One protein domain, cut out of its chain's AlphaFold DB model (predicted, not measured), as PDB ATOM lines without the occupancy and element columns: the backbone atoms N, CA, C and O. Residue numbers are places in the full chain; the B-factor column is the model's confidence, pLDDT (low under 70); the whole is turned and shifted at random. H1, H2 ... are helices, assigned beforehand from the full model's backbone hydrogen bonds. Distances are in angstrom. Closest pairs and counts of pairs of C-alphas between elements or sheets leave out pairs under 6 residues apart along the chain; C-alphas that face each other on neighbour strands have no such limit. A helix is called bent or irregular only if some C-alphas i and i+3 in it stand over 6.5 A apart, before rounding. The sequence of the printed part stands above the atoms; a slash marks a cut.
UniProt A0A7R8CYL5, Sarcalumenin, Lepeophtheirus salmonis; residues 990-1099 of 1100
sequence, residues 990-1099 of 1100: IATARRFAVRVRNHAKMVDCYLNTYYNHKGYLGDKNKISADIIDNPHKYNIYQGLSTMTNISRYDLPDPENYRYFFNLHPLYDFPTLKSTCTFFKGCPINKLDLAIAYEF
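AT A GLANCE: This is residues 990 to 1099 of the 1100 residues of the protein "Sarcalumenin" of Lepeophtheirus salmonis (UniProt A0A7R8CYL5). One long helix, H1, makes a spine along the longest axis, and five shorter helices joined by loops follow it in the chain. H2 and H3 pack on its second half at a steep slant, H4 packs on H2, and H6 folds back beside its first part, bringing the first and last printed residues to the same end of the spine. The printed part has 110 residues with six named helices, in the order H1 H2 H3 H4 H5 H6, and no named strand; the class is all helix. The whole is compact, with a radius of gyration of the C-alphas of 14.9 A, and spans 46 by 34 by 26 A along its three main axes.

HOW THE PARTS SIT: H1, residues 990 to 1017, is the hub and touches four other helices, each with a part of its length alone. With residues 994 to 1001 it touches H6, residues 1087 to 1098; the closest C-alphas are those of Arg 994 and Ile 1095, 5.8 A apart. These two helices run opposite ways at a shallow tilt of 29 degrees. With residues 1004 to 1008, H1 only just touches H5, residues 1076 to 1079, with 3 pairs of C-alphas within 8 A; the closest are those of Asp 1008 and Leu 1076, at 6.1 A. With residues 1005 to 1013, H1 touches H3, residues 1040 to 1045, at a steep tilt of 45 degrees, opposite ways; the C-alphas of Cys 1009 and Ile 1040 are the closest, 6.5 A apart. With residues 1010 to 1017, H1 touches H2, residues 1024 to 1033, at a steep tilt of 51 degrees, opposite ways; the C-alphas of Tyr 1014 and Ser 1028 are the closest, at 6.3 A. H2 also touches H4, residues 1058 to 1067, at a shallow tilt of 29 degrees, opposite ways; the closest C-alphas are those of Ile 1032 and Arg 1062, 5.7 A apart. H1 and H4 are near each other, with 5 pairs of C-alphas within 10 A. H5 and H6 are close but not clearly touching, with the C-alphas of Thr 1079 and Pro 1087 the closest, at 7.1 A. Among the pairs that are apart are H2 and H6, H3 and H6, and H4 and H6. The helix packing is part aligned, part crossed: of the four touching pairs with a tilt, two are shallow. In H1, H2, H3, H4 and H6 every O i to N i+4 pair is within hydrogen-bond range; H5, with 4 residues, is too short for such a pair, and its 1 pair of O i to N i+3 is within range.

IN THESE COORDINATES: H1 begins at C-alpha 990, at (-15.497, 34.803, 23.216), and ends at C-alpha 1017, at (-46.224, 47.737, 0.373), 40.4 A away. H2 measures 14.3 A from first to last C-alpha, H3 8.8 A, H4 14.7 A and H5 5.3 A. H6 measures 14.9 A and ends at C-alpha 1098, at (-15.840, 43.615, 23.506). H6 is neither bent nor irregular, but only just: C-alphas 1095 and 1098 are 6.2 A apart.

THE WHOLE: The two C-alphas farthest apart are those of Ile 990 and Leu 1021, 49.1 A, while those of the first and last printed residues, Ile 990 and Phe 1099, are 5.6 A apart. The printed part has no cut. The link from H3 to H4, residues 1046 to 1057, is long; the other links are short. The mean pLDDT of the printed part is 83.8, and ten residues are under 70: residue 1043, residues 1045 to 1049 and residues 1051 to 1054.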
ATOM      1  N   ILE A 990     -15.408  33.478  23.832       81.50
ATOM      2  CA  ILE A 990     -15.497  34.803  23.216       81.50
ATOM      3  C   ILE A 990     -15.876  34.638  21.741       81.50
ATOM      4  O   ILE A 990     -16.854  35.232  21.291       81.50
ATOM      5  N   ALA A 991     -15.218  33.726  21.020       74.88
ATOM      6  CA  ALA A 991     -15.545  33.420  19.630       74.88
ATOM      7  C   ALA A 991     -16.988  32.907  19.457       74.88
ATOM      8  O   ALA A 991     -17.699  33.338  18.548       74.88
ATOM      9  N   THR A 992     -17.460  32.025  20.343       74.94
ATOM     10  CA  THR A 992     -18.836  31.498  20.301       74.94
ATOM     11  C   THR A 992     -19.871  32.579  20.624       74.94
ATOM     12  O   THR A 992     -20.866  32.708  19.910       74.94
ATOM     13  N   ALA A 993     -19.632  33.388  21.659       81.88
ATOM     14  CA  ALA A 993     -20.484  34.512  22.035       81.88
ATOM     15  C   ALA A 993     -20.564  35.540  20.902       81.88
ATOM     16  O   ALA A 993     -21.659  35.978  20.559       81.88
ATOM     17  N   ARG A 994     -19.435  35.832  20.247       83.06
ATOM     18  CA  ARG A 994     -19.375  36.686  19.060       83.06
ATOM     19  C   ARG A 994     -20.222  36.138  17.917       83.06
ATOM     20  O   ARG A 994     -21.051  36.866  17.381       83.06
ATOM     21  N   ARG A 995     -20.064  34.856  17.558       78.62
ATOM     22  CA  ARG A 995     -20.875  34.209  16.505       78.62
ATOM     23  C   ARG A 995     -22.367  34.264  16.834       78.62
ATOM     24  O   ARG A 995     -23.182  34.555  15.961       78.62
ATOM     25  N   PHE A 996     -22.734  34.024  18.092       82.19
ATOM     26  CA  PHE A 996     -24.120  34.123  18.539       82.19
ATOM     27  C   PHE A 996     -24.650  35.561  18.465       82.19
ATOM     28  O   PHE A 996     -25.730  35.782  17.923       82.19
ATOM     29  N   ALA A 997     -23.878  36.546  18.924       85.88
ATOM     30  CA  ALA A 997     -24.219  37.962  18.831       85.88
ATOM     31  C   ALA A 997     -24.424  38.405  17.371       85.88
ATOM     32  O   ALA A 997     -25.418  39.065  17.062       85.88
ATOM     33  N   VAL A 998     -23.554  37.968  16.452       84.62
ATOM     34  CA  VAL A 998     -23.707  38.193  15.002       84.62
ATOM     35  C   VAL A 998     -25.009  37.579  14.484       84.62
ATOM     36  O   VAL A 998     -25.754  38.254  13.776       84.62
ATOM     37  N   ARG A 999     -25.342  36.341  14.877       83.81
ATOM     38  CA  ARG A 999     -26.615  35.701  14.501       83.81
ATOM     39  C   ARG A 999     -27.831  36.466  15.020       83.81
ATOM     40  O   ARG A 999     -28.775  36.667  14.260       83.81
ATOM     41  N   VAL A1000     -27.811  36.914  16.278       88.62
ATOM     42  CA  VAL A1000     -28.895  37.718  16.875       88.62
ATOM     43  C   VAL A1000     -29.081  39.022  16.104       88.62
ATOM     44  O   VAL A1000     -30.202  39.359  15.726       88.62
ATOM     45  N   ARG A1001     -27.985  39.726  15.804       88.62
ATOM     46  CA  ARG A1001     -28.011  40.952  15.000       88.62
ATOM     47  C   ARG A1001     -28.575  40.708  13.600       88.62
ATOM     48  O   ARG A1001     -29.423  41.472  13.146       88.62
ATOM     49  N   ASN A1002     -28.102  39.672  12.912       87.06
ATOM     50  CA  ASN A1002     -28.544  39.353  11.557       87.06
ATOM     51  C   ASN A1002     -30.032  38.982  11.537       87.06
ATOM     52  O   ASN A1002     -30.758  39.439  10.660       87.06
ATOM     53  N   HIS A1003     -30.504  38.224  12.532       88.69
ATOM     54  CA  HIS A1003     -31.923  37.911  12.690       88.69
ATOM     55  C   HIS A1003     -32.767  39.169  12.914       88.69
ATOM     56  O   HIS A1003     -33.751  39.383  12.214       88.69
ATOM     57  N   ALA A1004     -32.340  40.039  13.831       89.88
ATOM     58  CA  ALA A1004     -32.997  41.310  14.103       89.88
ATOM     59  C   ALA A1004     -33.125  42.182  12.838       89.88
ATOM     60  O   ALA A1004     -34.215  42.657  12.525       89.88
ATOM     61  N   LYS A1005     -32.036  42.344  12.070       88.62
ATOM     62  CA  LYS A1005     -32.038  43.108  10.808       88.62
ATOM     63  C   LYS A1005     -32.881  42.441   9.718       88.62
ATOM     64  O   LYS A1005     -33.524  43.140   8.941       88.62
ATOM     65  N   MET A1006     -32.906  41.109   9.669       89.38
ATOM     66  CA  MET A1006     -33.746  40.362   8.733       89.38
ATOM     67  C   MET A1006     -35.231  40.615   9.003       89.38
ATOM     68  O   MET A1006     -35.949  41.037   8.100       89.38
ATOM     69  N   VAL A1007     -35.678  40.435  10.250       91.19
ATOM     70  CA  VAL A1007     -37.072  40.695  10.648       91.19
ATOM     71  C   VAL A1007     -37.464  42.149  10.365       91.19
ATOM     72  O   VAL A1007     -38.541  42.391   9.827       91.19
ATOM     73  N   ASP A1008     -36.579  43.112  10.636       90.38
ATOM     74  CA  ASP A1008     -36.825  44.530  10.350       90.38
ATOM     75  C   ASP A1008     -36.929  44.834   8.846       90.38
ATOM     76  O   ASP A1008     -37.766  45.631   8.433       90.38
ATOM     77  N   CYS A1009     -36.151  44.157   7.997       89.69
ATOM     78  CA  CYS A1009     -36.258  44.287   6.542       89.69
ATOM     79  C   CYS A1009     -37.594  43.740   6.010       89.69
ATOM     80  O   CYS A1009     -38.250  44.400   5.197       89.69
ATOM     81  N   TYR A1010     -38.039  42.581   6.515       92.06
ATOM     82  CA  TYR A1010     -39.375  42.049   6.222       92.06
ATOM     83  C   TYR A1010     -40.471  43.025   6.678       92.06
ATOM     84  O   TYR A1010     -41.377  43.337   5.903       92.06
ATOM     85  N   LEU A1011     -40.364  43.564   7.898       91.81
ATOM     86  CA  LEU A1011     -41.297  44.552   8.448       91.81
ATOM     87  C   LEU A1011     -41.350  45.830   7.608       91.81
ATOM     88  O   LEU A1011     -42.432  46.306   7.273       91.81
ATOM     89  N   ASN A1012     -40.195  46.389   7.248       89.44
ATOM     90  CA  ASN A1012     -40.119  47.618   6.466       89.44
ATOM     91  C   ASN A1012     -40.718  47.416   5.067       89.44
ATOM     92  O   ASN A1012     -41.491  48.239   4.588       89.44
ATOM     93  N   THR A1013     -40.441  46.269   4.442       90.50
ATOM     94  CA  THR A1013     -41.056  45.889   3.164       90.50
ATOM     95  C   THR A1013     -42.569  45.769   3.296       90.50
ATOM     96  O   THR A1013     -43.293  46.298   2.453       90.50
ATOM     97  N   TYR A1014     -43.055  45.143   4.370       91.56
ATOM     98  CA  TYR A1014     -44.480  45.052   4.664       91.56
ATOM     99  C   TYR A1014     -45.127  46.431   4.798       91.56
ATOM    100  O   TYR A1014     -46.127  46.687   4.134       91.56
ATOM    101  N   TYR A1015     -44.553  47.341   5.587       89.19
ATOM    102  CA  TYR A1015     -45.105  48.689   5.746       89.19
ATOM    103  C   TYR A1015     -45.047  49.518   4.457       89.19
ATOM    104  O   TYR A1015     -45.997  50.243   4.180       89.19
ATOM    105  N   ASN A1016     -44.004  49.361   3.638       88.19
ATOM    106  CA  ASN A1016     -43.874  50.068   2.359       88.19
ATOM    107  C   ASN A1016     -44.880  49.592   1.299       88.19
ATOM    108  O   ASN A1016     -45.310  50.384   0.465       88.19
ATOM    109  N   HIS A1017     -45.270  48.315   1.329       86.50
ATOM    110  CA  HIS A1017     -46.224  47.737   0.373       86.50
ATOM    111  C   HIS A1017     -47.658  47.679   0.914       86.50
ATOM    112  O   HIS A1017     -48.594  47.335   0.189       86.50
ATOM    113  N   LYS A1018     -47.860  48.036   2.185       84.06
ATOM    114  CA  LYS A1018     -49.177  48.110   2.806       84.06
ATOM    115  C   LYS A1018     -49.903  49.384   2.381       84.06
ATOM    116  O   LYS A1018     -49.709  50.452   2.951       84.06
ATOM    117  N   GLY A1019     -50.799  49.244   1.409       76.06
ATOM    118  CA  GLY A1019     -51.771  50.286   1.071       76.06
ATOM    119  C   GLY A1019     -52.842  50.479   2.156       76.06
ATOM    120  O   GLY A1019     -53.095  49.587   2.966       76.06
ATOM    121  N   TYR A1020     -53.528  51.628   2.133       71.69
ATOM    122  CA  TYR A1020     -54.576  51.993   3.107       71.69
ATOM    123  C   TYR A1020     -55.787  51.035   3.131       71.69
ATOM    124  O   TYR A1020     -56.448  50.911   4.158       71.69
ATOM    125  N   LEU A1021     -56.059  50.342   2.019       75.50
ATOM    126  CA  LEU A1021     -57.187  49.412   1.831       75.50
ATOM    127  C   LEU A1021     -56.741  47.941   1.662       75.50
ATOM    128  O   LEU A1021     -57.554  47.079   1.342       75.50
ATOM    129  N   GLY A1022     -55.446  47.646   1.838       72.88
ATOM    130  CA  GLY A1022     -54.875  46.317   1.597       72.88
ATOM    131  C   GLY A1022     -55.067  45.340   2.761       72.88
ATOM    132  O   GLY A1022     -54.857  45.693   3.924       72.88
ATOM    133  N   ASP A1023     -55.418  44.088   2.455       83.81
ATOM    134  CA  ASP A1023     -55.528  43.019   3.453       83.81
ATOM    135  C   ASP A1023     -54.151  42.712   4.065       83.81
ATOM    136  O   ASP A1023     -53.231  42.220   3.402       83.81
ATOM    137  N   LYS A1024     -54.030  43.001   5.366       83.75
ATOM    138  CA  LYS A1024     -52.802  42.850   6.154       83.75
ATOM    139  C   LYS A1024     -52.232  41.434   6.072       83.75
ATOM    140  O   LYS A1024     -51.013  41.290   6.031       83.75
ATOM    141  N   ASN A1025     -53.089  40.415   6.043       86.12
ATOM    142  CA  ASN A1025     -52.658  39.021   6.022       86.12
ATOM    143  C   ASN A1025     -52.153  38.617   4.640       86.12
ATOM    144  O   ASN A1025     -51.119  37.963   4.544       86.12
ATOM    145  N   LYS A1026     -52.823  39.064   3.571       88.12
ATOM    146  CA  LYS A1026     -52.418  38.751   2.193       88.12
ATOM    147  C   LYS A1026     -51.078  39.378   1.825       88.12
ATOM    148  O   LYS A1026     -50.239  38.702   1.245       88.12
ATOM    149  N   ILE A1027     -50.857  40.640   2.200       89.56
ATOM    150  CA  ILE A1027     -49.591  41.337   1.921       89.56
ATOM    151  C   ILE A1027     -48.445  40.699   2.711       89.56
ATOM    152  O   ILE A1027     -47.373  40.463   2.163       89.56
ATOM    153  N   SER A1028     -48.681  40.370   3.985       90.69
ATOM    154  CA  SER A1028     -47.695  39.657   4.800       90.69
ATOM    155  C   SER A1028     -47.348  38.296   4.194       90.69
ATOM    156  O   SER A1028     -46.170  37.982   4.074       90.69
ATOM    157  N   ALA A1029     -48.351  37.505   3.798       91.06
ATOM    158  CA  ALA A1029     -48.139  36.191   3.197       91.06
ATOM    159  C   ALA A1029     -47.381  36.280   1.862       91.06
ATOM    160  O   ALA A1029     -46.433  35.529   1.674       91.06
ATOM    161  N   ASP A1030     -47.711  37.236   0.981       91.69
ATOM    162  CA  ASP A1030     -47.005  37.400  -0.302       91.69
ATOM    163  C   ASP A1030     -45.522  37.746  -0.113       91.69
ATOM    164  O   ASP A1030     -44.669  37.238  -0.837       91.69
ATOM    165  N   ILE A1031     -45.192  38.579   0.877       91.62
ATOM    166  CA  ILE A1031     -43.797  38.937   1.175       91.62
ATOM    167  C   ILE A1031     -43.037  37.747   1.779       91.62
ATOM    168  O   ILE A1031     -41.885  37.516   1.412       91.62
ATOM    169  N   ILE A1032     -43.668  36.996   2.689       92.56
ATOM    170  CA  ILE A1032     -43.067  35.822   3.346       92.56
ATOM    171  C   ILE A1032     -42.850  34.676   2.349       92.56
ATOM    172  O   ILE A1032     -41.810  34.023   2.394       92.56
ATOM    173  N   ASP A1033     -43.812  34.432   1.459       92.56
ATOM    174  CA  ASP A1033     -43.759  33.340   0.486       92.56
ATOM    175  C   ASP A1033     -42.863  33.673  -0.720       92.56
ATOM    176  O   ASP A1033     -42.318  32.763  -1.341       92.56
ATOM    177  N   ASN A1034     -42.677  34.962  -1.045       91.31
ATOM    178  CA  ASN A1034     -41.885  35.416  -2.196       91.31
ATOM    179  C   ASN A1034     -40.784  36.439  -1.827       91.31
ATOM    180  O   ASN A1034     -40.723  37.520  -2.422       91.31
ATOM    181  N   PRO A1035     -39.844  36.135  -0.914       89.19
ATOM    182  CA  PRO A1035     -38.854  37.109  -0.439       89.19
ATOM    183  C   PRO A1035     -37.882  37.594  -1.528       89.19
ATOM    184  O   PRO A1035     -37.349  38.703  -1.442       89.19
ATOM    185  N   HIS A1036     -37.679  36.801  -2.588       87.50
ATOM    186  CA  HIS A1036     -36.876  37.188  -3.752       87.50
ATOM    187  C   HIS A1036     -37.522  38.310  -4.573       87.50
ATOM    188  O   HIS A1036     -36.821  39.220  -5.006       87.50
ATOM    189  N   LYS A1037     -38.855  38.298  -4.731       89.81
ATOM    190  CA  LYS A1037     -39.615  39.337  -5.455       89.81
ATOM    191  C   LYS A1037     -39.410  40.719  -4.832       89.81
ATOM    192  O   LYS A1037     -39.378  41.722  -5.535       89.81
ATOM    193  N   TYR A1038     -39.250  40.748  -3.515       88.06
ATOM    194  CA  TYR A1038     -39.075  41.963  -2.731       88.06
ATOM    195  C   TYR A1038     -37.608  42.300  -2.438       88.06
ATOM    196  O   TYR A1038     -37.334  43.229  -1.685       88.06
ATOM    197  N   ASN A1039     -36.657  41.566  -3.030       87.19
ATOM    198  CA  ASN A1039     -35.221  41.759  -2.836       87.19
ATOM    199  C   ASN A1039     -34.783  41.762  -1.358       87.19
ATOM    200  O   ASN A1039     -33.800  42.419  -1.027       87.19
ATOM    201  N   ILE A1040     -35.459  41.018  -0.470       87.50
ATOM    202  CA  ILE A1040     -35.177  41.044   0.978       87.50
ATOM    203  C   ILE A1040     -33.703  40.700   1.251       87.50
ATOM    204  O   ILE A1040     -32.945  41.499   1.798       87.50
ATOM    205  N   TYR A1041     -33.248  39.539   0.777       83.75
ATOM    206  CA  TYR A1041     -31.876  39.068   0.998       83.75
ATOM    207  C   TYR A1041     -30.829  39.886   0.236       83.75
ATOM    208  O   TYR A1041     -29.707  40.065   0.715       83.75
ATOM    209  N   GLN A1042     -31.187  40.412  -0.937       78.12
ATOM    210  CA  GLN A1042     -30.282  41.218  -1.752       78.12
ATOM    211  C   GLN A1042     -30.093  42.620  -1.155       78.12
ATOM    212  O   GLN A1042     -28.968  43.109  -1.122       78.12
ATOM    213  N   GLY A1043     -31.149  43.211  -0.587       69.56
ATOM    214  CA  GLY A1043     -31.100  44.479   0.144       69.56
ATOM    215  C   GLY A1043     -30.381  44.391   1.492       69.56
ATOM    216  O   GLY A1043     -29.819  45.380   1.948       69.56
ATOM    217  N   LEU A1044     -30.338  43.214   2.126       72.00
ATOM    218  CA  LEU A1044     -29.503  42.987   3.313       72.00
ATOM    219  C   LEU A1044     -28.031  42.733   2.972       72.00
ATOM    220  O   LEU A1044     -27.156  43.139   3.733       72.00
ATOM    221  N   SER A1045     -27.755  42.100   1.830       63.84
ATOM    222  CA  SER A1045     -26.390  41.799   1.372       63.84
ATOM    223  C   SER A1045     -25.614  43.037   0.908       63.84
ATOM    224  O   SER A1045     -24.393  42.984   0.797       63.84
ATOM    225  N   THR A1046     -26.294  44.157   0.638       64.88
ATOM    226  CA  THR A1046     -25.651  45.450   0.344       64.88
ATOM    227  C   THR A1046     -25.174  46.180   1.602       64.88
ATOM    228  O   THR A1046     -24.416  47.142   1.492       64.88
ATOM    229  N   MET A1047     -25.572  45.738   2.801       68.56
ATOM    230  CA  MET A1047     -25.055  46.290   4.052       68.56
ATOM    231  C   MET A1047     -23.657  45.732   4.347       68.56
ATOM    232  O   MET A1047     -23.460  44.523   4.428       68.56
ATOM    233  N   THR A1048     -22.694  46.622   4.600       55.66
ATOM    234  CA  THR A1048     -21.258  46.309   4.774       55.66
ATOM    235  C   THR A1048     -20.935  45.332   5.911       55.66
ATOM    236  O   THR A1048     -19.858  44.743   5.923       55.66
ATOM    237  N   ASN A1049     -21.865  45.123   6.847       64.38
ATOM    238  CA  ASN A1049     -21.651  44.337   8.062       64.38
ATOM    239  C   ASN A1049     -22.354  42.965   8.061       64.38
ATOM    240  O   ASN A1049     -22.424  42.337   9.119       64.38
ATOM    241  N   ILE A1050     -22.908  42.504   6.931       70.69
ATOM    242  CA  ILE A1050     -23.655  41.237   6.841       70.69
ATOM    243  C   ILE A1050     -23.150  40.411   5.656       70.69
ATOM    244  O   ILE A1050     -23.249  40.828   4.507       70.69
ATOM    245  N   SER A1051     -22.646  39.207   5.929       68.31
ATOM    246  CA  SER A1051     -22.346  38.227   4.885       68.31
ATOM    247  C   SER A1051     -23.614  37.483   4.481       68.31
ATOM    248  O   SER A1051     -24.384  37.056   5.343       68.31
ATOM    249  N   ARG A1052     -23.793  37.232   3.177       66.94
ATOM    250  CA  ARG A1052     -24.879  36.377   2.664       66.94
ATOM    251  C   ARG A1052     -24.877  34.980   3.293       66.94
ATOM    252  O   ARG A1052     -25.929  34.378   3.451       66.94
ATOM    253  N   TYR A1053     -23.690  34.484   3.647       64.25
ATOM    254  CA  TYR A1053     -23.490  33.153   4.217       64.25
ATOM    255  C   TYR A1053     -23.918  33.066   5.689       64.25
ATOM    256  O   TYR A1053     -24.141  31.971   6.191       64.25
ATOM    257  N   ASP A1054     -24.076  34.206   6.368       69.00
ATOM    258  CA  ASP A1054     -24.512  34.269   7.769       69.00
ATOM    259  C   ASP A1054     -26.041  34.424   7.910       69.00
ATOM    260  O   ASP A1054     -26.548  34.617   9.023       69.00
ATOM    261  N   LEU A1055     -26.781  34.410   6.796       77.69
ATOM    262  CA  LEU A1055     -28.233  34.576   6.765       77.69
ATOM    263  C   LEU A1055     -28.932  33.208   6.661       77.69
ATOM    264  O   LEU A1055     -28.587  32.420   5.783       77.69
ATOM    265  N   PRO A1056     -29.928  32.913   7.521       78.25
ATOM    266  CA  PRO A1056     -30.713  31.685   7.409       78.25
ATOM    267  C   PRO A1056     -31.500  31.612   6.098       78.25
ATOM    268  O   PRO A1056     -31.970  32.639   5.602       78.25
ATOM    269  N   ASP A1057     -31.710  30.391   5.602       78.50
ATOM    270  CA  ASP A1057     -32.498  30.121   4.393       78.50
ATOM    271  C   ASP A1057     -33.925  30.719   4.471       78.50
ATOM    272  O   ASP A1057     -34.513  30.710   5.563       78.50
ATOM    273  N   PRO A1058     -34.485  31.234   3.356       85.88
ATOM    274  CA  PRO A1058     -35.853  31.748   3.293       85.88
ATOM    275  C   PRO A1058     -36.922  30.842   3.918       85.88
ATOM    276  O   PRO A1058     -37.808  31.346   4.613       85.88
ATOM    277  N   GLU A1059     -36.818  29.519   3.764       84.19
ATOM    278  CA  GLU A1059     -37.801  28.571   4.307       84.19
ATOM    279  C   GLU A1059     -37.850  28.592   5.844       84.19
ATOM    280  O   GLU A1059     -38.919  28.446   6.448       84.19
ATOM    281  N   ASN A1060     -36.726  28.885   6.509       84.88
ATOM    282  CA  ASN A1060     -36.701  29.040   7.967       84.88
ATOM    283  C   ASN A1060     -37.543  30.239   8.421       84.88
ATOM    284  O   ASN A1060     -38.249  30.160   9.430       84.88
ATOM    285  N   TYR A1061     -37.487  31.350   7.680       89.75
ATOM    286  CA  TYR A1061     -38.290  32.534   7.983       89.75
ATOM    287  C   TYR A1061     -39.753  32.349   7.602       89.75
ATOM    288  O   TYR A1061     -40.625  32.827   8.327       89.75
ATOM    289  N   ARG A1062     -40.037  31.585   6.544       89.25
ATOM    290  CA  ARG A1062     -41.398  31.164   6.208       89.25
ATOM    291  C   ARG A1062     -42.041  30.397   7.359       89.25
ATOM    292  O   ARG A1062     -43.131  30.748   7.810       89.25
ATOM    293  N   TYR A1063     -41.340  29.401   7.900       87.44
ATOM    294  CA  TYR A1063     -41.801  28.660   9.073       87.44
ATOM    295  C   TYR A1063     -41.954  29.559  10.313       87.44
ATOM    296  O   TYR A1063     -42.979  29.505  10.994       87.44
ATOM    297  N   PHE A1064     -40.969  30.418  10.584       91.44
ATOM    298  CA  PHE A1064     -40.995  31.349  11.714       91.44
ATOM    299  C   PHE A1064     -42.208  32.289  11.673       91.44
ATOM    300  O   PHE A1064     -42.947  32.375  12.656       91.44
ATOM    301  N   PHE A1065     -42.460  32.947  10.537       93.38
ATOM    302  CA  PHE A1065     -43.566  33.898  10.416       93.38
ATOM    303  C   PHE A1065     -44.948  33.232  10.324       93.38
ATOM    304  O   PHE A1065     -45.956  33.849  10.666       93.38
ATOM    305  N   ASN A1066     -45.010  31.948   9.953       88.38
ATOM    306  CA  ASN A1066     -46.234  31.150  10.068       88.38
ATOM    307  C   ASN A1066     -46.656  30.919  11.530       88.38
ATOM    308  O   ASN A1066     -47.847  30.767  11.816       88.38
ATOM    309  N   LEU A1067     -45.695  30.877  12.459       89.25
ATOM    310  CA  LEU A1067     -45.951  30.763  13.899       89.25
ATOM    311  C   LEU A1067     -46.119  32.130  14.575       89.25
ATOM    312  O   LEU A1067     -46.890  32.247  15.531       89.25
ATOM    313  N   HIS A1068     -45.409  33.142  14.078       90.81
ATOM    314  CA  HIS A1068     -45.369  34.495  14.624       90.81
ATOM    315  C   HIS A1068     -45.679  35.523  13.521       90.81
ATOM    316  O   HIS A1068     -44.798  35.799  12.709       90.81
ATOM    317  N   PRO A1069     -46.891  36.106  13.459       90.19
ATOM    318  CA  PRO A1069     -47.262  37.022  12.382       90.19
ATOM    319  C   PRO A1069     -46.282  38.193  12.240       90.19
ATOM    320  O   PRO A1069     -45.941  38.851  13.220       90.19
ATOM    321  N   LEU A1070     -45.846  38.477  11.007       91.12
ATOM    322  CA  LEU A1070     -44.822  39.490  10.722       91.12
ATOM    323  C   LEU A1070     -45.148  40.855  11.340       91.12
ATOM    324  O   LEU A1070     -44.281  41.495  11.919       91.12
ATOM    325  N   TYR A1071     -46.399  41.295  11.240       88.19
ATOM    326  CA  TYR A1071     -46.835  42.615  11.693       88.19
ATOM    327  C   TYR A1071     -46.997  42.750  13.218       88.19
ATOM    328  O   TYR A1071     -47.253  43.861  13.681       88.19
ATOM    329  N   ASP A1072     -46.850  41.666  13.991       90.75
ATOM    330  CA  ASP A1072     -46.881  41.708  15.462       90.75
ATOM    331  C   ASP A1072     -45.525  42.131  16.055       90.75
ATOM    332  O   ASP A1072     -45.426  42.459  17.240       90.75
ATOM    333  N   PHE A1073     -44.467  42.131  15.241       91.88
ATOM    334  CA  PHE A1073     -43.131  42.502  15.684       91.88
ATOM    335  C   PHE A1073     -42.930  44.031  15.701       91.88
ATOM    336  O   PHE A1073     -43.341  44.730  14.768       91.88
ATOM    337  N   PRO A1074     -42.249  44.572  16.728       89.75
ATOM    338  CA  PRO A1074     -41.823  45.968  16.739       89.75
ATOM    339  C   PRO A1074     -40.696  46.205  15.721       89.75
ATOM    340  O   PRO A1074     -39.825  45.356  15.539       89.75
ATOM    341  N   THR A1075     -40.669  47.386  15.093       88.62
ATOM    342  CA  THR A1075     -39.536  47.793  14.239       88.62
ATOM    343  C   THR A1075     -38.291  48.025  15.086       88.62
ATOM    344  O   THR A1075     -38.395  48.459  16.239       88.62
ATOM    345  N   LEU A1076     -37.094  47.827  14.532       87.00
ATOM    346  CA  LEU A1076     -35.850  48.049  15.275       87.00
ATOM    347  C   LEU A1076     -35.751  49.474  15.810       87.00
ATOM    348  O   LEU A1076     -35.380  49.671  16.968       87.00
ATOM    349  N   LYS A1077     -36.174  50.459  15.014       86.19
ATOM    350  CA  LYS A1077     -36.230  51.865  15.429       86.19
ATOM    351  C   LYS A1077     -37.101  52.072  16.675       86.19
ATOM    352  O   LYS A1077     -36.741  52.869  17.533       86.19
ATOM    353  N   SER A1078     -38.209  51.337  16.805       86.94
ATOM    354  CA  SER A1078     -39.107  51.441  17.968       86.94
ATOM    355  C   SER A1078     -38.530  50.843  19.256       86.94
ATOM    356  O   SER A1078     -38.987  51.176  20.344       86.94
ATOM    357  N   THR A1079     -37.494  50.003  19.156       85.56
ATOM    358  CA  THR A1079     -36.793  49.444  20.326       85.56
ATOM    359  C   THR A1079     -35.730  50.385  20.902       85.56
ATOM    360  O   THR A1079     -35.173  50.119  21.969       85.56
ATOM    361  N   CYS A1080     -35.438  51.490  20.213       87.88
ATOM    362  CA  CYS A1080     -34.515  52.509  20.687       87.88
ATOM    363  C   CYS A1080     -35.173  53.365  21.771       87.88
ATOM    364  O   CYS A1080     -36.308  53.815  21.627       87.88
ATOM    365  N   THR A1081     -34.439  53.639  22.846       85.50
ATOM    366  CA  THR A1081     -34.896  54.563  23.894       85.50
ATOM    367  C   THR A1081     -34.026  55.806  23.901       85.50
ATOM    368  O   THR A1081     -32.824  55.713  23.663       85.50
ATOM    369  N   PHE A1082     -34.619  56.954  24.232       77.12
ATOM    370  CA  PHE A1082     -33.893  58.221  24.332       77.12
ATOM    371  C   PHE A1082     -32.713  58.129  25.316       77.12
ATOM    372  O   PHE A1082     -31.600  58.516  24.992       77.12
ATOM    373  N   PHE A1083     -32.931  57.513  26.485       75.69
ATOM    374  CA  PHE A1083     -31.921  57.443  27.546       75.69
ATOM    375  C   PHE A1083     -30.920  56.287  27.419       75.69
ATOM    376  O   PHE A1083     -29.821  56.382  27.953       75.69
ATOM    377  N   LYS A1084     -31.278  55.161  26.778       75.94
ATOM    378  CA  LYS A1084     -30.385  53.985  26.673       75.94
ATOM    379  C   LYS A1084     -29.879  53.727  25.252       75.94
ATOM    380  O   LYS A1084     -29.162  52.742  25.071       75.94
ATOM    381  N   GLY A1085     -30.230  54.561  24.276       84.25
ATOM    382  CA  GLY A1085     -29.892  54.372  22.866       84.25
ATOM    383  C   GLY A1085     -30.572  53.148  22.239       84.25
ATOM    384  O   GLY A1085     -31.506  52.567  22.803       84.25
ATOM    385  N   CYS A1086     -30.097  52.752  21.057       86.88
ATOM    386  CA  CYS A1086     -30.586  51.576  20.337       86.88
ATOM    387  C   CYS A1086     -29.871  50.291  20.801       86.88
ATOM    388  O   CYS A1086     -28.638  50.231  20.728       86.88
ATOM    389  N   PRO A1087     -30.599  49.229  21.205       88.31
ATOM    390  CA  PRO A1087     -29.994  47.951  21.592       88.31
ATOM    391  C   PRO A1087     -29.098  47.338  20.507       88.31
ATOM    392  O   PRO A1087     -28.058  46.763  20.819       88.31
ATOM    393  N   ILE A1088     -29.465  47.507  19.231       87.81
ATOM    394  CA  ILE A1088     -28.697  46.986  18.092       87.81
ATOM    395  C   ILE A1088     -27.308  47.633  17.975       87.81
ATOM    396  O   ILE A1088     -26.344  46.933  17.684       87.81
ATOM    397  N   ASN A1089     -27.177  48.925  18.300       87.94
ATOM    398  CA  ASN A1089     -25.890  49.632  18.270       87.94
ATOM    399  C   ASN A1089     -24.972  49.135  19.388       87.94
ATOM    400  O   ASN A1089     -23.785  48.928  19.167       87.94
ATOM    401  N   LYS A1090     -25.530  48.879  20.579       87.81
ATOM    402  CA  LYS A1090     -24.780  48.270  21.688       87.81
ATOM    403  C   LYS A1090     -24.277  46.876  21.326       87.81
ATOM    404  O   LYS A1090     -23.148  46.535  21.650       87.81
ATOM    405  N   LEU A1091     -25.100  46.093  20.629       88.56
ATOM    406  CA  LEU A1091     -24.708  44.774  20.145       88.56
ATOM    407  C   LEU A1091     -23.605  44.859  19.076       88.56
ATOM    408  O   LEU A1091     -22.657  44.083  19.135       88.56
ATOM    409  N   ASP A1092     -23.699  45.803  18.135       86.75
ATOM    410  CA  ASP A1092     -22.662  46.037  17.120       86.75
ATOM    411  C   ASP A1092     -21.326  46.475  17.755       86.75
ATOM    412  O   ASP A1092     -20.277  45.944  17.386       86.75
ATOM    413  N   LEU A1093     -21.357  47.348  18.771       86.69
ATOM    414  CA  LEU A1093     -20.173  47.732  19.552       86.69
ATOM    415  C   LEU A1093     -19.569  46.542  20.308       86.69
ATOM    416  O   LEU A1093     -18.359  46.328  20.245       86.69
ATOM    417  N   ALA A1094     -20.400  45.729  20.967       85.62
ATOM    418  CA  ALA A1094     -19.930  44.542  21.673       85.62
ATOM    419  C   ALA A1094     -19.268  43.532  20.715       85.62
ATOM    420  O   ALA A1094     -18.206  42.992  21.013       85.62
ATOM    421  N   ILE A1095     -19.839  43.318  19.523       84.50
ATOM    422  CA  ILE A1095     -19.248  42.460  18.480       84.50
ATOM    423  C   ILE A1095     -17.903  43.006  17.983       84.50
ATOM    424  O   ILE A1095     -17.005  42.211  17.697       84.50
ATOM    425  N   ALA A1096     -17.780  44.327  17.838       81.94
ATOM    426  CA  ALA A1096     -16.606  44.972  17.258       81.94
ATOM    427  C   ALA A1096     -15.440  45.156  18.241       81.94
ATOM    428  O   ALA A1096     -14.297  45.109  17.794       81.94
ATOM    429  N   TYR A1097     -15.725  45.368  19.531       78.19
ATOM    430  CA  TYR A1097     -14.723  45.791  20.518       78.19
ATOM    431  C   TYR A1097     -14.675  44.940  21.792       78.19
ATOM    432  O   TYR A1097     -13.608  44.788  22.378       78.19
ATOM    433  N   GLU A1098     -15.806  44.396  22.253       76.69
ATOM    434  CA  GLU A1098     -15.840  43.615  23.506       76.69
ATOM    435  C   GLU A1098     -15.570  42.121  23.271       76.69
ATOM    436  O   GLU A1098     -15.055  41.435  24.153       76.69
ATOM    437  N   PHE A1099     -15.906  41.609  22.082       73.75
ATOM    438  CA  PHE A1099     -15.674  40.218  21.675       73.75
ATOM    439  C   PHE A1099     -14.543  40.036  20.645       73.75
ATOM    440  O   PHE A1099     -14.415  38.951  20.063       73.75
TER     441      PHE A1099